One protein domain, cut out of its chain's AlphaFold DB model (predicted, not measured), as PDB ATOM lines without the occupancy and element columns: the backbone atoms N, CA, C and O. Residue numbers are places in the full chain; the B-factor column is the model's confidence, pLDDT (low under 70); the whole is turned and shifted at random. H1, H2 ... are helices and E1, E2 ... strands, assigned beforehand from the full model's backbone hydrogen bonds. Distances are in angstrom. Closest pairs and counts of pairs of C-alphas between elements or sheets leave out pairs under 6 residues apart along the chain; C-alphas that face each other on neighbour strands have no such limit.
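This is residues 9 to 212 of the 212 residues of an uncharacterized protein of Roseomonas rhizosphaerae (UniProt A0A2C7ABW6). A twisted sheet of seven strands makes the core and curls round helix H3, while H1 lies over its opposite face and the long H2 grazes it. Beyond the sheet, H4 packs on H2, and H5 and the two-strand pair E5 and E8 sit next to H4. The 204 printed residues hold five named helices and nine named strands, in the order E1 E2 E3 H1 E4 E5 H2 E6 E7 H3 E8 H4 H5 E9, in the mixed class of helices and strands. The large sheet is branched at E7 and has both parallel and antiparallel neighbours. The whole is compact, with a radius of gyration of the C-alphas of 15.9 A, and spans 47 by 42 by 33 A.

Begin at E7, residues 134 to 141, the strand with three neighbours. On one side of it find E4, residues 53 to 58, parallel at 24 degrees, with N 55 and O 136 within hydrogen-bond range at 2.8 A. On the other side are E6, residues 120 to 122, and E9, residues 208 to 211, each parallel to E7 at 36 degrees. Their pairing is staggered: look for N 135 and O 120 at 2.8 A, then N 139 and O 208 at 2.8 A. On the other side of E4 from E7 is E1, residues 9 to 13, parallel to E4 at 18 degrees, with N 10 and O 54 at 2.9 A. E1, E2 of residues 22 to 27 and E3 of residues 30 to 34 form a meander, each strand the antiparallel neighbour of the one before. The hairpin E1 and E2 has N 11 and O 24 at 2.9 A, and the hairpin E2 and E3 has N 25 and O 32 at 2.7 A. The sheet curls round H3, residues 152 to 167; the closest C-alphas of H3 and E2 are those of His 153 and Gly 22, 4.5 A apart. On the opposite face, H1, residues 37 to 50, has a height over the sheet of 7.6 A and runs along the strands, at 15 degrees to E1 on the local plane. H2, residues 92 to 115, only grazes the sheet with its residues 97 to 113. With residues 108 to 115 alone it touches H1, the same way at a steep tilt of 49 degrees, closest at the C-alphas of Leu 112 and Ala 45, 6.0 A. With residues 102 to 109 alone it touches H4, residues 186 to 193, the same way at a shallow tilt of 32 degrees, only just short of steep; the C-alphas of Thr 106 and Ala 190 are closest, 4.9 A apart. H4 touches H5, residues 200 to 203, with the C-alphas of Gly 188 and Val 202 closest at 4.9 A. E5, residues 62 to 64, and E8, residues 183 to 185, are antiparallel neighbours, with N 63 and O 184 at 2.9 A. In H2, H3 and H4 every O i to N i+4 pair is within hydrogen-bond range, in H1 9 of 10 are, and H5 is too short for such a pair.

Find C-alpha 9 at (172.228, 140.237, 206.878), where E1 begins. E7 measures 23.1 A from first to last C-alpha, H1 20.5 A and H3 22.1 A. H2 begins at C-alpha 92, (171.848, 155.016, 181.886), and runs 34.7 A. E9 ends at C-alpha 211, (162.914, 150.115, 198.367).

The two C-alphas farthest apart, those of Asp 29 and Pro 69, are 48.4 A apart. The printed part has no cut and ends at the chain's last residue, Val 212. The long links are E5 to H2, E6 to E7 and H3 to E8. The mean pLDDT of the printed part is 93.6, and residues 144 to 151, between E7 and H3, are under 70.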
ATOM      1  N   ILE A   9     172.732 139.465 208.019       98.38
ATOM      2  CA  ILE A   9     172.228 140.237 206.878       98.38
ATOM      3  C   ILE A   9     173.372 141.088 206.353       98.38
ATOM      4  O   ILE A   9     173.944 141.859 207.112       98.38
ATOM      5  N   ALA A  10     173.682 140.978 205.068       98.62
ATOM      6  CA  ALA A  10     174.616 141.854 204.377       98.62
ATOM      7  C   ALA A  10     173.960 142.492 203.156       98.62
ATOM      8  O   ALA A  10     173.047 141.922 202.560       98.62
ATOM      9  N   CYS A  11     174.454 143.658 202.760       98.69
ATOM     10  CA  CYS A  11     174.111 144.291 201.496       98.69
ATOM     11  C   CYS A  11     175.372 144.859 200.848       98.69
ATOM     12  O   CYS A  11     176.249 145.374 201.543       98.69
ATOM     13  N   ILE A  12     175.457 144.758 199.525       98.44
ATOM     14  CA  ILE A  12     176.536 145.326 198.718       98.44
ATOM     15  C   ILE A  12     175.949 146.453 197.873       98.44
ATOM     16  O   ILE A  12     175.066 146.204 197.053       98.44
ATOM     17  N   ASP A  13     176.463 147.666 198.056       96.31
ATOM     18  CA  ASP A  13     176.208 148.795 197.168       96.31
ATOM     19  C   ASP A  13     177.053 148.668 195.896       96.31
ATOM     20  O   ASP A  13     178.281 148.510 195.955       96.31
ATOM     21  N   ILE A  14     176.400 148.669 194.733       95.00
ATOM     22  CA  ILE A  14     177.039 148.264 193.485       95.00
ATOM     23  C   ILE A  14     177.637 149.461 192.765       95.00
ATOM     24  O   ILE A  14     176.971 150.320 192.193       95.00
ATOM     25  N   GLY A  15     178.953 149.401 192.621       90.75
ATOM     26  CA  GLY A  15     179.674 150.240 191.687       90.75
ATOM     27  C   GLY A  15     181.063 149.702 191.409       90.75
ATOM     28  O   GLY A  15     181.323 148.501 191.479       90.75
ATOM     29  N   LYS A  16     181.972 150.592 191.020       86.50
ATOM     30  CA  LYS A  16     183.331 150.210 190.632       86.50
ATOM     31  C   LYS A  16     184.144 149.811 191.877       86.50
ATOM     32  O   LYS A  16     184.354 150.680 192.726       86.50
ATOM     33  N   PRO A  17     184.683 148.576 191.970       84.56
ATOM     34  CA  PRO A  17     185.591 148.198 193.051       84.56
ATOM     35  C   PRO A  17     186.788 149.152 193.151       84.56
ATOM     36  O   PRO A  17     187.372 149.531 192.133       84.56
ATOM     37  N   GLY A  18     187.143 149.546 194.376       82.25
ATOM     38  CA  GLY A  18     188.205 150.526 194.632       82.25
ATOM     39  C   GLY A  18     187.820 151.983 194.347       82.25
ATOM     40  O   GLY A  18     188.690 152.848 194.378       82.25
ATOM     41  N   ALA A  19     186.548 152.260 194.049       84.50
ATOM     42  CA  ALA A  19     186.023 153.618 193.948       84.50
ATOM     43  C   ALA A  19     184.642 153.722 194.609       84.50
ATOM     44  O   ALA A  19     184.529 154.248 195.706       84.50
ATOM     45  N   ASN A  20     183.616 153.154 193.971       85.56
ATOM     46  CA  ASN A  20     182.214 153.422 194.286       85.56
ATOM     47  C   ASN A  20     181.469 152.148 194.709       85.56
ATOM     48  O   ASN A  20     180.364 151.902 194.244       85.56
ATOM     49  N   LEU A  21     182.128 151.279 195.471       92.69
ATOM     50  CA  LEU A  21     181.562 150.028 195.974       92.69
ATOM     51  C   LEU A  21     181.709 150.015 197.488       92.69
ATOM     52  O   LEU A  21     182.805 150.250 198.004       92.69
ATOM     53  N   GLY A  22     180.621 149.692 198.173       95.12
ATOM     54  CA  GLY A  22     180.573 149.540 199.618       95.12
ATOM     55  C   GLY A  22     179.772 148.307 199.996       95.12
ATOM     56  O   GLY A  22     179.025 147.754 199.193       95.12
ATOM     57  N   TRP A  23     179.946 147.843 201.219       97.88
ATOM     58  CA  TRP A  23     179.090 146.828 201.799       97.88
ATOM     59  C   TRP A  23     178.908 147.100 203.281       97.88
ATOM     60  O   TRP A  23     179.762 147.705 203.927       97.88
ATOM     61  N   ALA A  24     177.799 146.609 203.806       98.12
ATOM     62  CA  ALA A  24     177.507 146.585 205.225       98.12
ATOM     63  C   ALA A  24     176.961 145.209 205.596       98.12
ATOM     64  O   ALA A  24     176.454 144.477 204.740       98.12
ATOM     65  N   ALA A  25     177.072 144.851 206.867       98.38
ATOM     66  CA  ALA A  25     176.475 143.657 207.421       98.38
ATOM     67  C   ALA A  25     176.132 143.814 208.900       98.38
ATOM     68  O   ALA A  25     176.792 144.554 209.631       98.38
ATOM     69  N   VAL A  26     175.126 143.063 209.339       97.50
ATOM     70  CA  VAL A  26     174.672 142.985 210.726       97.50
ATOM     71  C   VAL A  26     174.489 141.531 211.157       97.50
ATOM     72  O   VAL A  26     173.942 140.702 210.426       97.50
ATOM     73  N   ASP A  27     174.926 141.237 212.377       94.50
ATOM     74  CA  ASP A  27     174.661 139.997 213.103       94.50
ATOM     75  C   ASP A  27     174.161 140.356 214.504       94.50
ATOM     76  O   ASP A  27     174.950 140.614 215.419       94.50
ATOM     77  N   GLY A  28     172.839 140.390 214.688       88.44
ATOM     78  CA  GLY A  28     172.215 140.971 215.885       88.44
ATOM     79  C   GLY A  28     172.694 142.405 216.111       88.44
ATOM     80  O   GLY A  28     172.520 143.237 215.231       88.44
ATOM     81  N   ASP A  29     173.321 142.672 217.260       87.69
ATOM     82  CA  ASP A  29     173.794 144.017 217.632       87.69
ATOM     83  C   ASP A  29     175.181 144.375 217.065       87.69
ATOM     84  O   ASP A  29     175.680 145.476 217.294       87.69
ATOM     85  N   VAL A  30     175.843 143.449 216.362       92.19
ATOM     86  CA  VAL A  30     177.175 143.678 215.788       92.19
ATOM     87  C   VAL A  30     177.031 144.102 214.334       92.19
ATOM     88  O   VAL A  30     176.490 143.350 213.527       92.19
ATOM     89  N   SER A  31     177.561 145.276 213.993       94.81
ATOM     90  CA  SER A  31     177.659 145.768 212.617       94.81
ATOM     91  C   SER A  31     179.096 145.712 212.101       94.81
ATOM     92  O   SER A  31     180.056 145.884 212.852       94.81
ATOM     93  N   SER A  32     179.243 145.502 210.798       96.75
ATOM     94  CA  SER A  32     180.514 145.601 210.079       96.75
ATOM     95  C   SER A  32     180.275 146.178 208.693       96.75
ATOM     96  O   SER A  32     179.184 146.032 208.146       96.75
ATOM     97  N   ASP A  33     181.281 146.820 208.124       97.19
ATOM     98  CA  ASP A  33     181.196 147.425 206.806       97.19
ATOM     99  C   ASP A  33     182.581 147.570 206.175       97.19
ATOM    100  O   ASP A  33     183.617 147.311 206.799       97.19
ATOM    101  N   GLY A  34     182.598 147.946 204.901       95.38
ATOM    102  CA  GLY A  34     183.824 148.313 204.219       95.38
ATOM    103  C   GLY A  34     183.660 148.407 202.711       95.38
ATOM    104  O   GLY A  34     182.566 148.373 202.160       95.38
ATOM    105  N   THR A  35     184.793 148.513 202.024       95.00
ATOM    106  CA  THR A  35     184.855 148.627 200.554       95.00
ATOM    107  C   THR A  35     185.579 147.448 199.901       95.00
ATOM    108  O   THR A  35     185.573 147.298 198.678       95.00
ATOM    109  N   ASN A  36     186.196 146.572 200.704       95.25
ATOM    110  CA  ASN A  36     186.828 145.352 200.216       95.25
ATOM    111  C   ASN A  36     185.789 144.231 200.089       95.25
ATOM    112  O   ASN A  36     185.311 143.695 201.090       95.25
ATOM    113  N   LEU A  37     185.478 143.865 198.847       96.00
ATOM    114  CA  LEU A  37     184.495 142.835 198.519       96.00
ATOM    115  C   LEU A  37     184.879 141.442 199.045       96.00
ATOM    116  O   LEU A  37     183.999 140.655 199.378       96.00
ATOM    117  N   ASP A  38     186.170 141.132 199.158       97.81
ATOM    118  CA  ASP A  38     186.614 139.823 199.646       97.81
ATOM    119  C   ASP A  38     186.383 139.675 201.151       97.81
ATOM    120  O   ASP A  38     185.963 138.612 201.599       97.81
ATOM    121  N   VAL A  39     186.514 140.768 201.907       97.88
ATOM    122  CA  VAL A  39     186.155 140.796 203.335       97.88
ATOM    123  C   VAL A  39     184.648 140.581 203.519       97.88
ATOM    124  O   VAL A  39     184.243 139.821 204.394       97.88
ATOM    125  N   CYS A  40     183.811 141.174 202.656       98.12
ATOM    126  CA  CYS A  40     182.367 140.912 202.652       98.12
ATOM    127  C   CYS A  40     182.064 139.422 202.421       98.12
ATOM    128  O   CYS A  40     181.300 138.806 203.164       98.12
ATOM    129  N   VAL A  41     182.701 138.825 201.407       98.69
ATOM    130  CA  VAL A  41     182.547 137.403 201.061       98.69
ATOM    131  C   VAL A  41     182.942 136.501 202.233       98.69
ATOM    132  O   VAL A  41     182.221 135.552 202.535       98.69
ATOM    133  N   GLU A  42     184.055 136.788 202.905       98.62
ATOM    134  CA  GLU A  42     184.516 136.028 204.072       98.62
ATOM    135  C   GLU A  42     183.555 136.142 205.262       98.62
ATOM    136  O   GLU A  42     183.272 135.136 205.925       98.62
ATOM    137  N   ALA A  43     183.002 137.335 205.505       98.38
ATOM    138  CA  ALA A  43     182.004 137.556 206.548       98.38
ATOM    139  C   ALA A  43     180.725 136.743 206.280       98.38
ATOM    140  O   ALA A  43     180.276 135.992 207.151       98.38
ATOM    141  N   VAL A  44     180.192 136.805 205.053       98.56
ATOM    142  CA  VAL A  44     179.012 136.027 204.639       98.56
ATOM    143  C   VAL A  44     179.286 134.521 204.721       98.56
ATOM    144  O   VAL A  44     178.455 133.775 205.233       98.56
ATOM    145  N   ALA A  45     180.452 134.051 204.264       98.62
ATOM    146  CA  ALA A  45     180.818 132.636 204.337       98.62
ATOM    147  C   ALA A  45     180.904 132.132 205.787       98.62
ATOM    148  O   ALA A  45     180.385 131.062 206.110       98.62
ATOM    149  N   THR A  46     181.516 132.920 206.675       98.06
ATOM    150  CA  THR A  46     181.605 132.604 208.107       98.06
ATOM    151  C   THR A  46     180.219 132.523 208.739       98.06
ATOM    152  O   THR A  46     179.949 131.614 209.527       98.06
ATOM    153  N   ALA A  47     179.324 133.444 208.379       96.94
ATOM    154  CA  ALA A  47     177.951 133.436 208.855       96.94
ATOM    155  C   ALA A  47     177.176 132.209 208.354       96.94
ATOM    156  O   ALA A  47     176.545 131.522 209.156       96.94
ATOM    157  N   LEU A  48     177.300 131.871 207.065       97.38
ATOM    158  CA  LEU A  48     176.661 130.696 206.469       97.38
ATOM    159  C   LEU A  48     177.073 129.390 207.153       97.38
ATOM    160  O   LEU A  48     176.259 128.485 207.284       97.38
ATOM    161  N   GLN A  49     178.310 129.270 207.635       96.19
ATOM    162  CA  GLN A  49     178.743 128.076 208.374       96.19
ATOM    163  C   GLN A  49     178.056 127.930 209.743       96.19
ATOM    164  O   GLN A  49     177.990 126.827 210.281       96.19
ATOM    165  N   ARG A  50     177.557 129.029 210.319       94.81
ATOM    166  CA  ARG A  50     176.983 129.079 211.674       94.81
ATOM    167  C   ARG A  50     175.457 129.147 211.678       94.81
ATOM    168  O   ARG A  50     174.837 128.711 212.643       94.81
ATOM    169  N   GLY A  51     174.854 129.689 210.625       95.69
ATOM    170  CA  GLY A  51     173.423 129.953 210.551       95.69
ATOM    171  C   GLY A  51     172.978 130.417 209.162       95.69
ATOM    172  O   GLY A  51     173.757 130.356 208.207       95.69
ATOM    173  N   PRO A  52     171.711 130.834 209.020       97.00
ATOM    174  CA  PRO A  52     171.221 131.392 207.771       97.00
ATOM    175  C   PRO A  52     171.798 132.794 207.542       97.00
ATOM    176  O   PRO A  52     172.016 133.558 208.488       97.00
ATOM    177  N   ALA A  53     171.986 133.148 206.275       98.06
ATOM    178  CA  ALA A  53     172.399 134.485 205.870       98.06
ATOM    179  C   ALA A  53     171.452 135.056 204.811       98.06
ATOM    180  O   ALA A  53     170.856 134.320 204.027       98.06
ATOM    181  N   SER A  54     171.352 136.378 204.765       98.25
ATOM    182  CA  SER A  54     170.689 137.128 203.709       98.25
ATOM    183  C   SER A  54     171.677 138.091 203.065       98.25
ATOM    184  O   SER A  54     172.438 138.756 203.768       98.25
ATOM    185  N   LEU A  55     171.688 138.148 201.735       98.81
ATOM    186  CA  LEU A  55     172.610 138.964 200.953       98.81
ATOM    187  C   LEU A  55     171.852 139.800 199.919       98.81
ATOM    188  O   LEU A  55     171.275 139.267 198.970       98.81
ATOM    189  N   GLY A  56     171.892 141.112 200.123       98.62
ATOM    190  CA  GLY A  56     171.341 142.121 199.233       98.62
ATOM    191  C   GLY A  56     172.369 142.649 198.241       98.62
ATOM    192  O   GLY A  56     173.559 142.750 198.552       98.62
ATOM    193  N   PHE A  57     171.896 143.042 197.065       98.62
ATOM    194  CA  PHE A  57     172.681 143.788 196.082       98.62
ATOM    195  C   PHE A  57     171.911 145.046 195.668       98.62
ATOM    196  O   PHE A  57     170.741 144.946 195.291       98.62
ATOM    197  N   GLU A  58     172.558 146.212 195.701       97.31
ATOM    198  CA  GLU A  58     172.022 147.484 195.190       97.31
ATOM    199  C   GLU A  58     172.103 147.505 193.664       97.31
ATOM    200  O   GLU A  58     172.916 148.174 193.046       97.31
ATOM    201  N   SER A  59     171.331 146.647 193.013       96.88
ATOM    202  CA  SER A  59     171.286 146.587 191.556       96.88
ATOM    203  C   SER A  59     170.038 145.857 191.102       96.88
ATOM    204  O   SER A  59     169.675 144.886 191.761       96.88
ATOM    205  N   PRO A  60     169.446 146.208 189.947       97.81
ATOM    206  CA  PRO A  60     168.388 145.398 189.357       97.81
ATOM    207  C   PRO A  60     168.837 143.934 189.211       97.81
ATOM    208  O   PRO A  60     169.758 143.645 188.445       97.81
ATOM    209  N   LEU A  61     168.202 143.017 189.944       98.31
ATOM    210  CA  LEU A  61     168.527 141.585 189.942       98.31
ATOM    211  C   LEU A  61     167.657 140.781 188.985       98.31
ATOM    212  O   LEU A  61     168.015 139.662 188.624       98.31
ATOM    213  N   PHE A  62     166.548 141.348 188.521       98.19
ATOM    214  CA  PHE A  62     165.749 140.785 187.442       98.19
ATOM    215  C   PHE A  62     165.239 141.883 186.515       98.19
ATOM    216  O   PHE A  62     164.944 143.005 186.938       98.19
ATOM    217  N   LEU A  63     165.121 141.535 185.239       97.50
ATOM    218  CA  LEU A  63     164.628 142.408 184.184       97.50
ATOM    219  C   LEU A  63     163.288 141.884 183.667       97.50
ATOM    220  O   LEU A  63     163.108 140.674 183.584       97.50
ATOM    221  N   PRO A  64     162.345 142.750 183.290       97.06
ATOM    222  CA  PRO A  64     161.064 142.318 182.749       97.06
ATOM    223  C   PRO A  64     161.244 141.652 181.379       97.06
ATOM    224  O   PRO A  64     161.975 142.161 180.528       97.06
ATOM    225  N   VAL A  65     160.527 140.556 181.138       97.00
ATOM    226  CA  VAL A  65     160.376 139.968 179.798       97.00
ATOM    227  C   VAL A  65     159.027 140.420 179.258       97.00
ATOM    228  O   VAL A  65     157.997 140.203 179.896       97.00
ATOM    229  N   ARG A  66     159.033 141.113 178.116       95.69
ATOM    230  CA  ARG A  66     157.846 141.775 177.559       95.69
ATOM    231  C   ARG A  66     157.659 141.412 176.095       95.69
ATOM    232  O   ARG A  66     158.631 141.387 175.347       95.69
ATOM    233  N   ASP A  67     156.403 141.223 175.706       96.06
ATOM    234  CA  ASP A  67     156.035 140.907 174.323       96.06
ATOM    235  C   ASP A  67     155.909 142.161 173.447       96.06
ATOM    236  O   ASP A  67     156.151 142.096 172.245       96.06
ATOM    237  N   ASP A  68     155.555 143.314 174.034       96.69
ATOM    238  CA  ASP A  68     155.435 144.586 173.310       96.69
ATOM    239  C   ASP A  68     156.804 145.290 173.192       96.69
ATOM    240  O   ASP A  68     157.324 145.787 174.206       96.69
ATOM    241  N   PRO A  69     157.364 145.437 171.973       95.88
ATOM    242  CA  PRO A  69     158.644 146.105 171.745       95.88
ATOM    243  C   PRO A  69     158.705 147.540 172.283       95.88
ATOM    244  O   PRO A  69     159.763 147.993 172.722       95.88
ATOM    245  N   LEU A  70     157.575 148.257 172.310       96.56
ATOM    246  CA  LEU A  70     157.499 149.642 172.794       96.56
ATOM    247  C   LEU A  70     157.620 149.754 174.318       96.56
ATOM    248  O   LEU A  70     157.681 150.857 174.868       96.56
ATOM    249  N   THR A  71     157.622 148.621 175.020       95.12
ATOM    250  CA  THR A  71     157.714 148.558 176.479       95.12
ATOM    251  C   THR A  71     159.029 147.971 176.976       95.12
ATOM    252  O   THR A  71     159.278 148.034 178.178       95.12
ATOM    253  N   LEU A  72     159.899 147.460 176.097       94.06
ATOM    254  CA  LEU A  72     161.124 146.739 176.482       94.06
ATOM    255  C   LEU A  72     162.009 147.527 177.453       94.06
ATOM    256  O   LEU A  72     162.516 146.974 178.423       94.06
ATOM    257  N   ASN A  73     162.139 148.835 177.239       93.44
ATOM    258  CA  ASN A  73     162.955 149.723 178.062       93.44
ATOM    259  C   ASN A  73     162.132 150.605 179.017       93.44
ATOM    260  O   ASN A  73     162.658 151.588 179.533       93.44
ATOM    261  N   LYS A  74     160.851 150.315 179.262       94.81
ATOM    262  CA  LYS A  74     160.089 151.032 180.296       94.81
ATOM    263  C   LYS A  74     160.513 150.574 181.691       94.81
ATOM    264  O   LYS A  74     160.956 149.440 181.861       94.81
ATOM    265  N   ALA A  75     160.327 151.452 182.675       95.25
ATOM    266  CA  ALA A  75     160.511 151.153 184.096       95.25
ATOM    267  C   ALA A  75     159.813 149.841 184.493       95.25
ATOM    268  O   ALA A  75     158.773 149.503 183.917       95.25
ATOM    269  N   ARG A  76     160.351 149.119 185.480       95.81
ATOM    270  CA  ARG A  76     159.607 148.036 186.126       95.81
ATOM    271  C   ARG A  76     158.417 148.594 186.910       95.81
ATOM    272  O   ARG A  76     158.434 149.764 187.318       95.81
ATOM    273  N   GLN A  77     157.381 147.791 187.150       94.50
ATOM    274  CA  GLN A  77     156.291 148.220 188.034       94.50
ATOM    275  C   GLN A  77     156.862 148.492 189.426       94.50
ATOM    276  O   GLN A  77     157.561 147.656 189.987       94.50
ATOM    277  N   GLY A  78     156.595 149.680 189.961       92.88
ATOM    278  CA  GLY A  78     157.190 150.144 191.212       92.88
ATOM    279  C   GLY A  78     158.406 151.052 191.027       92.88
ATOM    280  O   GLY A  78     158.680 151.839 191.916       92.88
ATOM    281  N   GLU A  79     159.094 151.093 189.882       93.25
ATOM    282  CA  GLU A  79     160.242 152.008 189.681       93.25
ATOM    283  C   GLU A  79     159.847 153.458 189.365       93.25
ATOM    284  O   GLU A  79     160.649 154.385 189.518       93.25
ATOM    285  N   SER A  80     158.605 153.668 188.938       88.31
ATOM    286  CA  SER A  80     158.033 154.974 188.609       88.31
ATOM    287  C   SER A  80     156.554 155.016 188.995       88.31
ATOM    288  O   SER A  80     155.916 153.973 189.135       88.31
ATOM    289  N   GLY A  81     156.003 156.212 189.201       82.19
ATOM    290  CA  GLY A  81     154.609 156.382 189.606       82.19
ATOM    291  C   GLY A  81     154.371 157.684 190.361       82.19
ATOM    292  O   GLY A  81     155.290 158.471 190.592       82.19
ATOM    293  N   LYS A  82     153.116 157.928 190.747       77.38
ATOM    294  CA  LYS A  82     152.731 159.134 191.488       77.38
ATOM    295  C   LYS A  82     153.444 159.164 192.847       77.38
ATOM    296  O   LYS A  82     153.297 158.238 193.633       77.38
ATOM    297  N   GLY A  83     154.189 160.238 193.110       78.75
ATOM    298  CA  GLY A  83     154.948 160.414 194.353       78.75
ATOM    299  C   GLY A  83     156.308 159.707 194.389       78.75
ATOM    300  O   GLY A  83     156.991 159.794 195.401       78.75
ATOM    301  N   LEU A  84     156.724 159.046 193.302       80.62
ATOM    302  CA  LEU A  84     158.022 158.379 193.209       80.62
ATOM    303  C   LEU A  84     158.971 159.151 192.295       80.62
ATOM    304  O   LEU A  84     158.600 159.568 191.194       80.62
ATOM    305  N   LEU A  85     160.232 159.270 192.712       83.06
ATOM    306  CA  LEU A  85     161.300 159.673 191.805       83.06
ATOM    307  C   LEU A  85     161.535 158.541 190.796       83.06
ATOM    308  O   LEU A  85     161.959 157.450 191.176       83.06
ATOM    309  N   SER A  86     161.258 158.804 189.518       85.00
ATOM    310  CA  SER A  86     161.423 157.813 188.451       85.00
ATOM    311  C   SER A  86     162.896 157.415 188.297       85.00
ATOM    312  O   SER A  86     163.750 158.248 187.977       85.00
ATOM    313  N   ARG A  87     163.187 156.134 188.536       88.62
ATOM    314  CA  ARG A  87     164.527 155.532 188.441       88.62
ATOM    315  C   ARG A  87     164.429 154.180 187.724       88.62
ATOM    316  O   ARG A  87     164.548 153.147 188.372       88.62
ATOM    317  N   PRO A  88     164.149 154.168 186.411       93.00
ATOM    318  CA  PRO A  88     163.982 152.916 185.691       93.00
ATOM    319  C   PRO A  88     165.315 152.172 185.556       93.00
ATOM    320  O   PRO A  88     166.342 152.807 185.295       93.00
ATOM    321  N   PHE A  89     165.290 150.837 185.621       94.25
ATOM    322  CA  PHE A  89     166.473 149.998 185.365       94.25
ATOM    323  C   PHE A  89     167.109 150.264 183.992       94.25
ATOM    324  O   PHE A  89     168.285 150.005 183.781       94.25
ATOM    325  N   SER A  90     166.327 150.759 183.036       94.81
ATOM    326  CA  SER A  90     166.743 151.022 181.660       94.81
ATOM    327  C   SER A  90     167.369 152.405 181.452       94.81
ATOM    328  O   SER A  90     167.907 152.671 180.378       94.81
ATOM    329  N   ALA A  91     167.301 153.305 182.442       93.44
ATOM    330  CA  ALA A  91     168.030 154.570 182.379       93.44
ATOM    331  C   ALA A  91     169.545 154.317 182.463       93.44
ATOM    332  O   ALA A  91     169.952 153.322 183.061       93.44
ATOM    333  N   PRO A  92     170.400 155.238 181.972       93.38
ATOM    334  CA  PRO A  92     171.848 155.016 181.886       93.38
ATOM    335  C   PRO A  92     172.510 154.516 183.179       93.38
ATOM    336  O   PRO A  92     173.361 153.629 183.143       93.38
ATOM    337  N   ALA A  93     172.107 155.060 184.333       89.81
ATOM    338  CA  ALA A  93     172.611 154.614 185.631       89.81
ATOM    339  C   ALA A  93     172.132 153.194 185.971       89.81
ATOM    340  O   ALA A  93     172.958 152.334 186.262       89.81
ATOM    341  N   GLY A  94     170.824 152.935 185.866       92.50
ATOM    342  CA  GLY A  94     170.236 151.626 186.153       92.50
ATOM    343  C   GLY A  94     170.802 150.524 185.261       92.50
ATOM    344  O   GLY A  94     171.163 149.463 185.758       92.50
ATOM    345  N   SER A  95     170.983 150.794 183.964       94.88
ATOM    346  CA  SER A  95     171.471 149.793 183.015       94.88
ATOM    347  C   SER A  95     172.938 149.459 183.269       94.88
ATOM    348  O   SER A  95     173.346 148.306 183.161       94.88
ATOM    349  N   THR A  96     173.729 150.467 183.644       95.06
ATOM    350  CA  THR A  96     175.133 150.282 184.031       95.06
ATOM    351  C   THR A  96     175.230 149.435 185.296       95.06
ATOM    352  O   THR A  96     175.966 148.450 185.324       95.06
ATOM    353  N   VAL A  97     174.461 149.789 186.328       94.25
ATOM    354  CA  VAL A  97     174.480 149.095 187.619       94.25
ATOM    355  C   VAL A  97     173.916 147.677 187.504       94.25
ATOM    356  O   VAL A  97     174.460 146.781 188.130       94.25
ATOM    357  N   ALA A  98     172.932 147.414 186.639       96.62
ATOM    358  CA  ALA A  98     172.445 146.055 186.378       96.62
ATOM    359  C   ALA A  98     173.547 145.136 185.812       96.62
ATOM    360  O   ALA A  98     173.718 144.002 186.261       96.62
ATOM    361  N   VAL A  99     174.346 145.628 184.856       97.06
ATOM    362  CA  VAL A  99     175.465 144.855 184.286       97.06
ATOM    363  C   VAL A  99     176.581 144.653 185.313       97.06
ATOM    364  O   VAL A  99     177.100 143.543 185.448       97.06
ATOM    365  N   LEU A 100     176.948 145.702 186.058       97.06
ATOM    366  CA  LEU A 100     177.947 145.592 187.126       97.06
ATOM    367  C   LEU A 100     177.479 144.651 188.241       97.06
ATOM    368  O   LEU A 100     178.262 143.824 188.703       97.06
ATOM    369  N   GLY A 101     176.203 144.731 188.612       97.44
ATOM    370  CA  GLY A 101     175.549 143.887 189.604       97.44
ATOM    371  C   GLY A 101     175.620 142.419 189.219       97.44
ATOM    372  O   GLY A 101     176.080 141.609 190.016       97.44
ATOM    373  N   LEU A 102     175.306 142.072 187.965       98.31
ATOM    374  CA  LEU A 102     175.463 140.704 187.464       98.31
ATOM    375  C   LEU A 102     176.910 140.198 187.603       98.31
ATOM    376  O   LEU A 102     177.134 139.069 188.050       98.31
ATOM    377  N   LEU A 103     177.905 141.015 187.240       98.00
ATOM    378  CA  LEU A 103     179.318 140.636 187.346       98.00
ATOM    379  C   LEU A 103     179.759 140.455 188.805       98.00
ATOM    380  O   LEU A 103     180.408 139.458 189.131       98.00
ATOM    381  N   ILE A 104     179.392 141.391 189.681       98.25
ATOM    382  CA  ILE A 104     179.755 141.379 191.103       98.25
ATOM    383  C   ILE A 104     179.038 140.245 191.835       98.25
ATOM    384  O   ILE A 104     179.695 139.471 192.530       98.25
ATOM    385  N   ALA A 105     177.736 140.054 191.618       98.62
ATOM    386  CA  ALA A 105     176.988 138.932 192.178       98.62
ATOM    387  C   ALA A 105     177.586 137.592 191.730       98.62
ATOM    388  O   ALA A 105     177.835 136.718 192.558       98.62
ATOM    389  N   THR A 106     177.928 137.443 190.444       98.81
ATOM    390  CA  THR A 106     178.604 136.233 189.938       98.81
ATOM    391  C   THR A 106     179.954 136.007 190.625       98.81
ATOM    392  O   THR A 106     180.295 134.875 190.973       98.81
ATOM    393  N   TYR A 107     180.742 137.062 190.843       98.69
ATOM    394  CA  TYR A 107     182.017 136.975 191.558       98.69
ATOM    395  C   TYR A 107     181.830 136.518 193.010       98.69
ATOM    396  O   TYR A 107     182.505 135.580 193.444       98.69
ATOM    397  N   VAL A 108     180.898 137.146 193.730       98.81
ATOM    398  CA  VAL A 108     180.587 136.844 195.132       98.81
ATOM    399  C   VAL A 108     180.094 135.407 195.258       98.81
ATOM    400  O   VAL A 108     180.692 134.614 195.983       98.81
ATOM    401  N   LEU A 109     179.089 135.020 194.470       98.88
ATOM    402  CA  LEU A 109     178.516 133.674 194.484       98.88
ATOM    403  C   LEU A 109     179.546 132.601 194.118       98.88
ATOM    404  O   LEU A 109     179.593 131.551 194.759       98.88
ATOM    405  N   LYS A 110     180.435 132.856 193.148       98.88
ATOM    406  CA  LYS A 110     181.518 131.923 192.798       98.88
ATOM    407  C   LYS A 110     182.461 131.671 193.973       98.88
ATOM    408  O   LYS A 110     182.957 130.557 194.127       98.88
ATOM    409  N   ARG A 111     182.763 132.698 194.770       98.81
ATOM    410  CA  ARG A 111     183.666 132.578 195.923       98.81
ATOM    411  C   ARG A 111     182.971 131.955 197.118       98.81
ATOM    412  O   ARG A 111     183.522 131.021 197.690       98.81
ATOM    413  N   LEU A 112     181.743 132.372 197.408       98.81
ATOM    414  CA  LEU A 112     180.917 131.740 198.430       98.81
ATOM    415  C   LEU A 112     180.725 130.245 198.146       98.81
ATOM    416  O   LEU A 112     180.889 129.447 199.057       98.81
ATOM    417  N   ARG A 113     180.505 129.829 196.888       98.62
ATOM    418  CA  ARG A 113     180.426 128.397 196.536       98.62
ATOM    419  C   ARG A 113     181.712 127.636 196.861       98.62
ATOM    420  O   ARG A 113     181.647 126.491 197.281       98.62
ATOM    421  N   LYS A 114     182.886 128.249 196.677       98.56
ATOM    422  CA  LYS A 114     184.167 127.617 197.041       98.56
ATOM    423  C   LYS A 114     184.341 127.482 198.554       98.56
ATOM    424  O   LYS A 114     184.896 126.487 199.002       98.56
ATOM    425  N   LEU A 115     183.910 128.486 199.317       98.62
ATOM    426  CA  LEU A 115     184.040 128.523 200.778       98.62
ATOM    427  C   LEU A 115     182.959 127.696 201.490       98.62
ATOM    428  O   LEU A 115     183.181 127.197 202.591       98.62
ATOM    429  N   CYS A 116     181.797 127.551 200.860       98.25
ATOM    430  CA  CYS A 116     180.616 126.872 201.380       98.25
ATOM    431  C   CYS A 116     180.031 125.944 200.293       98.25
ATOM    432  O   CYS A 116     178.969 126.240 199.738       98.25
ATOM    433  N   PRO A 117     180.712 124.831 199.952       98.00
ATOM    434  CA  PRO A 117     180.340 123.968 198.825       98.00
ATOM    435  C   PRO A 117     178.968 123.310 198.967       98.00
ATOM    436  O   PRO A 117     178.321 123.073 197.952       98.00
ATOM    437  N   GLU A 118     178.501 123.102 200.197       97.50
ATOM    438  CA  GLU A 118     177.205 122.483 200.505       97.50
ATOM    439  C   GLU A 118     176.091 123.506 200.764       97.50
ATOM    440  O   GLU A 118     174.951 123.127 201.025       97.50
ATOM    441  N   ALA A 119     176.392 124.809 200.720       98.25
ATOM    442  CA  ALA A 119     175.375 125.823 200.957       98.25
ATOM    443  C   ALA A 119     174.308 125.808 199.853       98.25
ATOM    444  O   ALA A 119     174.587 125.515 198.687       98.25
ATOM    445  N   VAL A 120     173.088 126.187 200.208       98.06
ATOM    446  CA  VAL A 120     171.963 126.370 199.290       98.06
ATOM    447  C   VAL A 120     171.580 127.843 199.249       98.06
ATOM    448  O   VAL A 120     171.743 128.561 200.235       98.06
ATOM    449  N   ALA A 121     171.083 128.302 198.105       98.06
ATOM    450  CA  ALA A 121     170.536 129.646 197.966       98.06
ATOM    451  C   ALA A 121     169.068 129.580 197.567       98.06
ATOM    452  O   ALA A 121     168.653 128.691 196.826       98.06
ATOM    453  N   THR A 122     168.306 130.555 198.040       97.50
ATOM    454  CA  THR A 122     166.917 130.777 197.672       97.50
ATOM    455  C   THR A 122     166.677 132.260 197.418       97.50
ATOM    456  O   THR A 122     167.384 133.129 197.933       97.50
ATOM    457  N   MET A 123     165.665 132.544 196.610       97.25
ATOM    458  CA  MET A 123     165.101 133.882 196.423       97.25
ATOM    459  C   MET A 123     163.684 133.972 196.997       97.25
ATOM    460  O   MET A 123     163.075 135.036 196.948       97.25
ATOM    461  N   ASP A 124     163.161 132.879 197.563       95.62
ATOM    462  CA  ASP A 124     161.847 132.842 198.197       95.62
ATOM    463  C   ASP A 124     161.903 133.479 199.589       95.62
ATOM    464  O   ASP A 124     162.188 132.836 200.600       95.62
ATOM    465  N   TRP A 125     161.618 134.778 199.640       95.56
ATOM    466  CA  TRP A 125     161.571 135.534 200.889       95.56
ATOM    467  C   TRP A 125     160.337 135.219 201.743       95.56
ATOM    468  O   TRP A 125     160.324 135.562 202.922       95.56
ATOM    469  N   ARG A 126     159.296 134.580 201.190       93.12
ATOM    470  CA  ARG A 126     158.086 134.239 201.959       93.12
ATOM    471  C   ARG A 126     158.336 133.051 202.881       93.12
ATOM    472  O   ARG A 126     157.719 132.958 203.940       93.12
ATOM    473  N   ASN A 127     159.279 132.192 202.502       92.56
ATOM    474  CA  ASN A 127     159.764 131.069 203.296       92.56
ATOM    475  C   ASN A 127     161.263 131.250 203.586       92.56
ATOM    476  O   ASN A 127     162.092 130.501 203.059       92.56
ATOM    477  N   PRO A 128     161.643 132.256 204.399       92.31
ATOM    478  CA  PRO A 128     163.043 132.574 204.615       92.31
ATOM    479  C   PRO A 128     163.768 131.405 205.298       92.31
ATOM    480  O   PRO A 128     163.197 130.733 206.165       92.31
ATOM    481  N   PRO A 129     165.039 131.165 204.944       91.69
ATOM    482  CA  PRO A 129     165.794 130.060 205.501       91.69
ATOM    483  C   PRO A 129     166.086 130.261 206.990       91.69
ATOM    484  O   PRO A 129     166.400 131.363 207.435       91.69
ATOM    485  N   THR A 130     166.053 129.169 207.754       91.56
ATOM    486  CA  THR A 130     166.323 129.183 209.204       91.56
ATOM    487  C   THR A 130     167.564 128.386 209.610       91.56
ATOM    488  O   THR A 130     167.968 128.432 210.770       91.56
ATOM    489  N   GLY A 131     168.146 127.612 208.689       92.69
ATOM    490  CA  GLY A 131     169.256 126.695 208.958       92.69
ATOM    491  C   GLY A 131     170.614 127.223 208.499       92.69
ATOM    492  O   GLY A 131     170.700 128.072 207.614       92.69
ATOM    493  N   ALA A 132     171.682 126.673 209.081       96.31
ATOM    494  CA  ALA A 132     173.041 126.883 208.589       96.31
ATOM    495  C   ALA A 132     173.177 126.467 207.116       96.31
ATOM    496  O   ALA A 132     172.480 125.574 206.633       96.31
ATOM    497  N   GLY A 133     174.062 127.146 206.395       97.19
ATOM    498  CA  GLY A 133     174.336 126.907 204.982       97.19
ATOM    499  C   GLY A 133     173.236 127.402 204.047       97.19
ATOM    500  O   GLY A 133     173.258 127.056 202.874       97.19
ATOM    501  N   SER A 134     172.277 128.191 204.531       97.50
ATOM    502  CA  SER A 134     171.158 128.663 203.715       97.50
ATOM    503  C   SER A 134     171.242 130.171 203.474       97.50
ATOM    504  O   SER A 134     171.246 130.957 204.422       97.50
ATOM    505  N   LEU A 135     171.302 130.564 202.202       98.44
ATOM    506  CA  LEU A 135     171.433 131.946 201.745       98.44
ATOM    507  C   LEU A 135     170.117 132.445 201.131       98.44
ATOM    508  O   LEU A 135     169.612 131.838 200.191       98.44
ATOM    509  N   LEU A 136     169.590 133.568 201.608       98.44
ATOM    510  CA  LEU A 136     168.502 134.303 200.957       98.44
ATOM    511  C   LEU A 136     169.074 135.479 200.161       98.44
ATOM    512  O   LEU A 136     169.874 136.247 200.686       98.44
ATOM    513  N   ILE A 137     168.670 135.632 198.902       98.75
ATOM    514  CA  ILE A 137     169.123 136.725 198.032       98.75
ATOM    515  C   ILE A 137     167.977 137.703 197.771       98.75
ATOM    516  O   ILE A 137     166.844 137.288 197.518       98.75
ATOM    517  N   TRP A 138     168.279 139.000 197.803       98.75
ATOM    518  CA  TRP A 138     167.314 140.073 197.563       98.75
ATOM    519  C   TRP A 138     167.954 141.280 196.862       98.75
ATOM    520  O   TRP A 138     169.174 141.419 196.790       98.75
ATOM    521  N   GLU A 139     167.109 142.145 196.314       98.69
ATOM    522  CA  GLU A 139     167.485 143.376 195.624       98.69
ATOM    523  C   GLU A 139     167.241 144.583 196.534       98.69
ATOM    524  O   GLU A 139     166.127 144.788 197.028       98.69
ATOM    525  N   ALA A 140     168.266 145.412 196.711       97.88
ATOM    526  CA  ALA A 140     168.138 146.729 197.311       97.88
ATOM    527  C   ALA A 140     167.874 147.771 196.218       97.88
ATOM    528  O   ALA A 140     168.559 147.798 195.197       97.88
ATOM    529  N   PHE A 141     166.890 148.642 196.436       95.69
ATOM    530  CA  PHE A 141     166.554 149.724 195.516       95.69
ATOM    531  C   PHE A 141     166.527 151.065 196.250       95.69
ATOM    532  O   PHE A 141     165.491 151.487 196.767       95.69
ATOM    533  N   ILE A 142     167.674 151.740 196.291       90.69
ATOM    534  CA  ILE A 142     167.849 152.970 197.066       90.69
ATOM    535  C   ILE A 142     167.418 154.173 196.232       90.69
ATOM    536  O   ILE A 142     167.916 154.416 195.128       90.69
ATOM    537  N   THR A 143     166.463 154.957 196.738       81.00
ATOM    538  CA  THR A 143     165.956 156.127 196.017       81.00
ATOM    539  C   THR A 143     165.974 157.391 196.868       81.00
ATOM    540  O   THR A 143     165.543 157.396 198.005       81.00
ATOM    541  N   GLY A 144     166.434 158.514 196.300       64.44
ATOM    542  CA  GLY A 144     166.234 159.841 196.912       64.44
ATOM    543  C   GLY A 144     167.438 160.494 197.601       64.44
ATOM    544  O   GLY A 144     167.289 161.594 198.123       64.44
ATOM    545  N   GLN A 145     168.636 159.915 197.545       58.84
ATOM    546  CA  GLN A 145     169.829 160.543 198.124       58.84
ATOM    547  C   GLN A 145     170.412 161.644 197.211       58.84
ATOM    548  O   GLN A 145     170.775 161.397 196.053       58.84
ATOM    549  N   ALA A 146     170.513 162.878 197.720       50.50
ATOM    550  CA  ALA A 146     171.265 163.952 197.070       50.50
ATOM    551  C   ALA A 146     172.766 163.627 197.147       50.50
ATOM    552  O   ALA A 146     173.332 163.463 198.224       50.50
ATOM    553  N   LYS A 147     173.415 163.477 195.990       49.88
ATOM    554  CA  LYS A 147     174.778 162.947 195.896       49.88
ATOM    555  C   LYS A 147     175.831 164.004 196.255       49.88
ATOM    556  O   LYS A 147     176.221 164.749 195.361       49.88
ATOM    557  N   THR A 148     176.302 164.076 197.507       50.81
ATOM    558  CA  THR A 148     177.291 165.110 197.908       50.81
ATOM    559  C   THR A 148     178.612 164.633 198.537       50.81
ATOM    560  O   THR A 148     179.539 165.436 198.540       50.81
ATOM    561  N   HIS A 149     178.789 163.374 198.983       57.03
ATOM    562  CA  HIS A 149     180.060 162.912 199.615       57.03
ATOM    563  C   HIS A 149     180.520 161.483 199.228       57.03
ATOM    564  O   HIS A 149     179.726 160.720 198.684       57.03
ATOM    565  N   ASP A 150     181.790 161.133 199.479       57.78
ATOM    566  CA  ASP A 150     182.443 159.863 199.073       57.78
ATOM    567  C   ASP A 150     182.129 158.645 199.979       57.78
ATOM    568  O   ASP A 150     182.329 157.509 199.560       57.78
ATOM    569  N   THR A 151     181.597 158.834 201.196       58.38
ATOM    570  CA  THR A 151     181.275 157.739 202.148       58.38
ATOM    571  C   THR A 151     179.944 157.026 201.881       58.38
ATOM    572  O   THR A 151     179.640 156.021 202.522       58.38
ATOM    573  N   ARG A 152     179.167 157.496 200.897       71.25
ATOM    574  CA  ARG A 152     177.769 157.081 200.678       71.25
ATOM    575  C   ARG A 152     177.569 155.607 200.334       71.25
ATOM    576  O   ARG A 152     176.498 155.082 200.580       71.25
ATOM    577  N   HIS A 153     178.584 154.918 199.822       81.69
ATOM    578  CA  HIS A 153     178.416 153.530 199.380       81.69
ATOM    579  C   HIS A 153     178.174 152.552 200.538       81.69
ATOM    580  O   HIS A 153     177.397 151.607 200.429       81.69
ATOM    581  N   VAL A 154     178.817 152.786 201.683       89.75
ATOM    582  CA  VAL A 154     178.528 152.018 202.902       89.75
ATOM    583  C   VAL A 154     177.176 152.433 203.486       89.75
ATOM    584  O   VAL A 154     176.412 151.576 203.922       89.75
ATOM    585  N   GLU A 155     176.855 153.727 203.449       90.31
ATOM    586  CA  GLU A 155     175.591 154.275 203.962       90.31
ATOM    587  C   GLU A 155     174.375 153.721 203.195       90.31
ATOM    588  O   GLU A 155     173.395 153.312 203.814       90.31
ATOM    589  N   ASP A 156     174.453 153.621 201.863       92.19
ATOM    590  CA  ASP A 156     173.402 153.044 201.017       92.19
ATOM    591  C   ASP A 156     173.184 151.553 201.348       92.19
ATOM    592  O   ASP A 156     172.045 151.103 201.497       92.19
ATOM    593  N   ALA A 157     174.263 150.794 201.584       95.56
ATOM    594  CA  ALA A 157     174.173 149.407 202.044       95.56
ATOM    595  C   ALA A 157     173.567 149.282 203.459       95.56
ATOM    596  O   ALA A 157     172.789 148.361 203.716       95.56
ATOM    597  N   GLN A 158     173.880 150.201 204.377       95.50
ATOM    598  CA  GLN A 158     173.290 150.239 205.721       95.50
ATOM    599  C   GLN A 158     171.788 150.555 205.672       95.50
ATOM    600  O   GLN A 158     170.994 149.872 206.322       95.50
ATOM    601  N   LEU A 159     171.383 151.536 204.859       94.94
ATOM    602  CA  LEU A 159     169.973 151.876 204.645       94.94
ATOM    603  C   LEU A 159     169.196 150.706 204.043       94.94
ATOM    604  O   LEU A 159     168.080 150.415 204.477       94.94
ATOM    605  N   ALA A 160     169.802 149.994 203.091       96.50
ATOM    606  CA  ALA A 160     169.222 148.786 202.522       96.50
ATOM    607  C   ALA A 160     168.938 147.729 203.599       96.50
ATOM    608  O   ALA A 160     167.849 147.153 203.629       96.50
ATOM    609  N   ILE A 161     169.903 147.481 204.494       97.44
ATOM    610  CA  ILE A 161     169.762 146.516 205.595       97.44
ATOM    611  C   ILE A 161     168.625 146.925 206.527       97.44
ATOM    612  O   ILE A 161     167.802 146.074 206.867       97.44
ATOM    613  N   GLN A 162     168.543 148.203 206.900       95.75
ATOM    614  CA  GLN A 162     167.462 148.697 207.750       95.75
ATOM    615  C   GLN A 162     166.094 148.462 207.092       95.75
ATOM    616  O   GLN A 162     165.214 147.845 207.693       95.75
ATOM    617  N   GLY A 163     165.931 148.877 205.831       96.06
ATOM    618  CA  GLY A 163     164.685 148.664 205.093       96.06
ATOM    619  C   GLY A 163     164.331 147.184 204.945       96.06
ATOM    620  O   GLY A 163     163.159 146.810 205.013       96.06
ATOM    621  N   TYR A 164     165.337 146.321 204.780       97.25
ATOM    622  CA  TYR A 164     165.144 144.877 204.714       97.25
ATOM    623  C   TYR A 164     164.683 144.311 206.059       97.25
ATOM    624  O   TYR A 164     163.726 143.540 206.087       97.25
ATOM    625  N   GLN A 165     165.304 144.708 207.174       95.94
ATOM    626  CA  GLN A 165     164.904 144.281 208.518       95.94
ATOM    627  C   GLN A 165     163.461 144.687 208.831       95.94
ATOM    628  O   GLN A 165     162.684 143.863 209.313       95.94
ATOM    629  N   GLU A 166     163.079 145.923 208.497       94.75
ATOM    630  CA  GLU A 166     161.706 146.412 208.648       94.75
ATOM    631  C   GLU A 166     160.728 145.608 207.777       94.75
ATOM    632  O   GLU A 166     159.692 145.146 208.261       94.75
ATOM    633  N   ARG A 167     161.073 145.369 206.503       95.06
ATOM    634  CA  ARG A 167     160.238 144.600 205.565       95.06
ATOM    635  C   ARG A 167     160.071 143.139 205.983       95.06
ATOM    636  O   ARG A 167     159.000 142.572 205.787       95.06
ATOM    637  N   MET A 168     161.119 142.534 206.534       94.62
ATOM    638  CA  MET A 168     161.184 141.111 206.875       94.62
ATOM    639  C   MET A 168     160.829 140.811 208.333       94.62
ATOM    640  O   MET A 168     160.928 139.661 208.758       94.62
ATOM    641  N   ALA A 169     160.348 141.805 209.089       92.31
ATOM    642  CA  ALA A 169     159.789 141.592 210.421       92.31
ATOM    643  C   ALA A 169     158.597 140.611 210.400       92.31
ATOM    644  O   ALA A 169     158.415 139.840 211.345       92.31
ATOM    645  N   ASN A 170     157.825 140.595 209.303       89.25
ATOM    646  CA  ASN A 170     156.801 139.587 209.022       89.25
ATOM    647  C   ASN A 170     156.919 139.062 207.572       89.25
ATOM    648  O   ASN A 170     156.259 139.585 206.671       89.25
ATOM    649  N   PRO A 171     157.737 138.020 207.321       89.88
ATOM    650  CA  PRO A 171     158.034 137.539 205.966       89.88
ATOM    651  C   PRO A 171     156.805 137.104 205.155       89.88
ATOM    652  O   PRO A 171     156.777 137.275 203.939       89.88
ATOM    653  N   ALA A 172     155.765 136.585 205.817       88.44
ATOM    654  CA  ALA A 172     154.533 136.151 205.155       88.44
ATOM    655  C   ALA A 172     153.726 137.322 204.565       88.44
ATOM    656  O   ALA A 172     152.990 137.140 203.596       88.44
ATOM    657  N   GLU A 173     153.879 138.520 205.131       91.75
ATOM    658  CA  GLU A 173     153.214 139.753 204.694       91.75
ATOM    659  C   GLU A 173     154.149 140.670 203.890       91.75
ATOM    660  O   GLU A 173     153.720 141.704 203.375       91.75
ATOM    661  N   ALA A 174     155.427 140.303 203.748       94.44
ATOM    662  CA  ALA A 174     156.411 141.093 203.028       94.44
ATOM    663  C   ALA A 174     156.070 141.173 201.528       94.44
ATOM    664  O   ALA A 174     156.151 140.195 200.779       94.44
ATOM    665  N   VAL A 175     155.721 142.377 201.075       95.25
ATOM    666  CA  VAL A 175     155.460 142.684 199.662       95.25
ATOM    667  C   VAL A 175     156.739 143.197 199.003       95.25
ATOM    668  O   VAL A 175     157.457 143.994 199.600       95.25
ATOM    669  N   SER A 176     157.028 142.786 197.771       97.19
ATOM    670  CA  SER A 176     158.133 143.363 196.995       97.19
ATOM    671  C   SER A 176     157.768 144.758 196.482       97.19
ATOM    672  O   SER A 176     156.658 144.967 195.995       97.19
ATOM    673  N   SER A 177     158.694 145.717 196.562       96.19
ATOM    674  CA  SER A 177     158.487 147.074 196.030       96.19
ATOM    675  C   SER A 177     158.456 147.122 194.500       96.19
ATOM    676  O   SER A 177     157.953 148.092 193.933       96.19
ATOM    677  N   VAL A 178     158.999 146.097 193.839       96.31
ATOM    678  CA  VAL A 178     158.974 145.928 192.385       96.31
ATOM    679  C   VAL A 178     158.423 144.549 192.051       96.31
ATOM    680  O   VAL A 178     158.745 143.565 192.720       96.31
ATOM    681  N   HIS A 179     157.585 144.485 191.020       95.00
ATOM    682  CA  HIS A 179     156.954 143.249 190.573       95.00
ATOM    683  C   HIS A 179     156.731 143.264 189.060       95.00
ATOM    684  O   HIS A 179     156.310 144.268 188.493       95.00
ATOM    685  N   GLU A 180     156.963 142.136 188.406       96.06
ATOM    686  CA  GLU A 180     156.687 141.930 186.986       96.06
ATOM    687  C   GLU A 180     155.977 140.584 186.775       96.06
ATOM    688  O   GLU A 180     156.278 139.619 187.472       96.06
ATOM    689  N   PRO A 181     155.035 140.467 185.823       94.25
ATOM    690  CA  PRO A 181     154.365 139.194 185.543       94.25
ATOM    691  C   PRO A 181     155.300 138.142 184.926       94.25
ATOM    692  O   PRO A 181     155.021 136.951 185.016       94.25
ATOM    693  N   SER A 182     156.393 138.575 184.294       96.69
ATOM    694  CA  SER A 182     157.434 137.720 183.724       96.69
ATOM    695  C   SER A 182     158.777 138.442 183.782       96.69
ATOM    696  O   SER A 182     158.850 139.651 183.530       96.69
ATOM    697  N   CYS A 183     159.847 137.723 184.113       97.19
ATOM    698  CA  CYS A 183     161.182 138.297 184.202       97.19
ATOM    699  C   CYS A 183     162.286 137.350 183.725       97.19
ATOM    700  O   CYS A 183     162.126 136.134 183.700       97.19
ATOM    701  N   LEU A 184     163.429 137.948 183.399       97.94
ATOM    702  CA  LEU A 184     164.731 137.317 183.303       97.94
ATOM    703  C   LEU A 184     165.510 137.667 184.571       97.94
ATOM    704  O   LEU A 184     165.920 138.815 184.763       97.94
ATOM    705  N   ASN A 185     165.723 136.678 185.427       98.25
ATOM    706  CA  ASN A 185     166.447 136.833 186.674       98.25
ATOM    707  C   ASN A 185     167.963 136.723 186.455       98.25
ATOM    708  O   ASN A 185     168.511 135.657 186.152       98.25
ATOM    709  N   LEU A 186     168.650 137.849 186.634       98.56
ATOM    710  CA  LEU A 186     170.092 137.981 186.469       98.56
ATOM    711  C   LEU A 186     170.852 137.249 187.578       98.56
ATOM    712  O   LEU A 186     171.853 136.588 187.296       98.56
ATOM    713  N   VAL A 187     170.378 137.307 188.828       98.44
ATOM    714  CA  VAL A 187     171.024 136.554 189.912       98.44
ATOM    715  C   VAL A 187     170.732 135.056 189.815       98.44
ATOM    716  O   VAL A 187     171.616 134.255 190.098       98.44
ATOM    717  N   GLY A 188     169.574 134.658 189.285       98.50
ATOM    718  CA  GLY A 188     169.272 133.281 188.886       98.50
ATOM    719  C   GLY A 188     170.281 132.749 187.864       98.50
ATOM    720  O   GLY A 188     170.841 131.663 188.036       98.50
ATOM    721  N   ALA A 189     170.616 133.552 186.850       98.69
ATOM    722  CA  ALA A 189     171.672 133.213 185.895       98.69
ATOM    723  C   ALA A 189     173.052 133.093 186.570       98.69
ATOM    724  O   ALA A 189     173.822 132.181 186.250       98.69
ATOM    725  N   ALA A 190     173.361 133.964 187.536       98.75
ATOM    726  CA  ALA A 190     174.590 133.879 188.322       98.75
ATOM    727  C   ALA A 190     174.639 132.611 189.195       98.75
ATOM    728  O   ALA A 190     175.679 131.950 189.244       98.75
ATOM    729  N   LEU A 191     173.527 132.222 189.830       98.75
ATOM    730  CA  LEU A 191     173.397 130.997 190.626       98.75
ATOM    731  C   LEU A 191     173.668 129.750 189.774       98.75
ATOM    732  O   LEU A 191     174.508 128.928 190.147       98.75
ATOM    733  N   LEU A 192     173.040 129.652 188.597       98.75
ATOM    734  CA  LEU A 192     173.304 128.586 187.622       98.75
ATOM    735  C   LEU A 192     174.780 128.564 187.211       98.75
ATOM    736  O   LEU A 192     175.451 127.533 187.271       98.75
ATOM    737  N   ARG A 193     175.323 129.727 186.832       98.69
ATOM    738  CA  ARG A 193     176.705 129.849 186.349       98.69
ATOM    739  C   ARG A 193     177.741 129.440 187.392       98.69
ATOM    740  O   ARG A 193     178.831 128.994 187.031       98.69
ATOM    741  N   THR A 194     177.435 129.640 188.667       98.75
ATOM    742  CA  THR A 194     178.368 129.424 189.777       98.75
ATOM    743  C   THR A 194     178.118 128.121 190.529       98.75
ATOM    744  O   THR A 194     178.808 127.866 191.512       98.75
ATOM    745  N   GLY A 195     177.202 127.275 190.046       98.31
ATOM    746  CA  GLY A 195     176.942 125.949 190.608       98.31
ATOM    747  C   GLY A 195     176.144 125.975 191.909       98.31
ATOM    748  O   GLY A 195     176.278 125.062 192.714       98.31
ATOM    749  N   TRP A 196     175.340 127.019 192.139       98.44
ATOM    750  CA  TRP A 196     174.429 127.061 193.287       98.44
ATOM    751  C   TRP A 196     173.141 126.289 193.079       98.44
ATOM    752  O   TRP A 196     172.503 125.879 194.042       98.44
ATOM    753  N   THR A 197     172.765 126.107 191.824       98.19
ATOM    754  CA  THR A 197     171.604 125.334 191.427       98.19
ATOM    755  C   THR A 197     171.836 124.776 190.032       98.19
ATOM    756  O   THR A 197     172.670 125.278 189.275       98.19
ATOM    757  N   THR A 198     171.097 123.725 189.706       98.06
ATOM    758  CA  THR A 198     170.949 123.208 188.339       98.06
ATOM    759  C   THR A 198     169.535 123.426 187.807       98.06
ATOM    760  O   THR A 198     169.273 123.155 186.637       98.06
ATOM    761  N   ASP A 199     168.635 123.941 188.650       98.19
ATOM    762  CA  ASP A 199     167.264 124.245 188.280       98.19
ATOM    763  C   ASP A 199     167.217 125.529 187.452       98.19
ATOM    764  O   ASP A 199     167.557 126.608 187.932       98.19
ATOM    765  N   VAL A 200     166.802 125.403 186.194       98.25
ATOM    766  CA  VAL A 200     166.708 126.515 185.243       98.25
ATOM    767  C   VAL A 200     165.507 127.419 185.545       98.25
ATOM    768  O   VAL A 200     165.506 128.575 185.119       98.25
ATOM    769  N   ALA A 201     164.518 126.949 186.317       97.81
ATOM    770  CA  ALA A 201     163.339 127.736 186.685       97.81
ATOM    771  C   ALA A 201     163.700 129.036 187.425       97.81
ATOM    772  O   ALA A 201     163.015 130.043 187.250       97.81
ATOM    773  N   VAL A 202     164.846 129.069 188.117       98.00
ATOM    774  CA  VAL A 202     165.362 130.270 188.797       98.00
ATOM    775  C   VAL A 202     165.572 131.467 187.867       98.00
ATOM    776  O   VAL A 202     165.667 132.592 188.346       98.00
ATOM    777  N   LEU A 203     165.660 131.256 186.546       98.44
ATOM    778  CA  LEU A 203     165.719 132.338 185.559       98.44
ATOM    779  C   LEU A 203     164.408 133.126 185.453       98.44
ATOM    780  O   LEU A 203     164.438 134.246 184.950       98.44
ATOM    781  N   ALA A 204     163.286 132.558 185.895       97.94
ATOM    782  CA  ALA A 204     161.961 133.175 185.854       97.94
ATOM    783  C   ALA A 204     161.458 133.630 187.236       97.94
ATOM    784  O   ALA A 204     160.451 134.334 187.316       97.94
ATOM    785  N   ASP A 205     162.146 133.254 188.316       96.12
ATOM    786  CA  ASP A 205     161.768 133.645 189.673       96.12
ATOM    787  C   ASP A 205     162.113 135.109 189.945       96.12
ATOM    788  O   ASP A 205     163.128 135.613 189.479       96.12
ATOM    789  N   GLN A 206     161.314 135.800 190.751       96.00
ATOM    790  CA  GLN A 206     161.661 137.132 191.256       96.00
ATOM    791  C   GLN A 206     162.221 137.008 192.670       96.00
ATOM    792  O   GLN A 206     161.749 136.186 193.452       96.00
ATOM    793  N   CYS A 207     163.194 137.847 193.018       97.19
ATOM    794  CA  CYS A 207     163.605 138.037 194.405       97.19
ATOM    795  C   CYS A 207     162.822 139.191 195.047       97.19
ATOM    796  O   CYS A 207     162.171 139.986 194.364       97.19
ATOM    797  N   LEU A 208     162.915 139.306 196.371       98.31
ATOM    798  CA  LEU A 208     162.379 140.460 197.086       98.31
ATOM    799  C   LEU A 208     163.108 141.727 196.632       98.31
ATOM    800  O   LEU A 208     164.336 141.751 196.659       98.31
ATOM    801  N   VAL A 209     162.368 142.778 196.281       98.38
ATOM    802  CA  VAL A 209     162.922 144.125 196.096       98.38
ATOM    803  C   VAL A 209     162.534 144.995 197.279       98.38
ATOM    804  O   VAL A 209     161.348 145.231 197.529       98.38
ATOM    805  N   VAL A 210     163.533 145.501 197.994       97.31
ATOM    806  CA  VAL A 210     163.356 146.417 199.119       97.31
ATOM    807  C   VAL A 210     163.715 147.818 198.658       97.31
ATOM    808  O   VAL A 210     164.874 148.117 198.383       97.31
ATOM    809  N   ARG A 211     162.700 148.683 198.585       93.94
ATOM    810  CA  ARG A 211     162.914 150.115 198.367       93.94
ATOM    811  C   ARG A 211     163.032 150.843 199.696       93.94
ATOM    812  O   ARG A 211     162.157 150.663 200.546       93.94
ATOM    813  N   VAL A 212     164.035 151.708 199.784       89.12
ATOM    814  CA  VAL A 212     164.170 152.761 200.798       89.12
ATOM    815  C   VAL A 212     164.269 154.139 200.152       89.12
ATOM    816  O   VAL A 212     164.653 154.234 198.953       89.12
TER     817      VAL A 212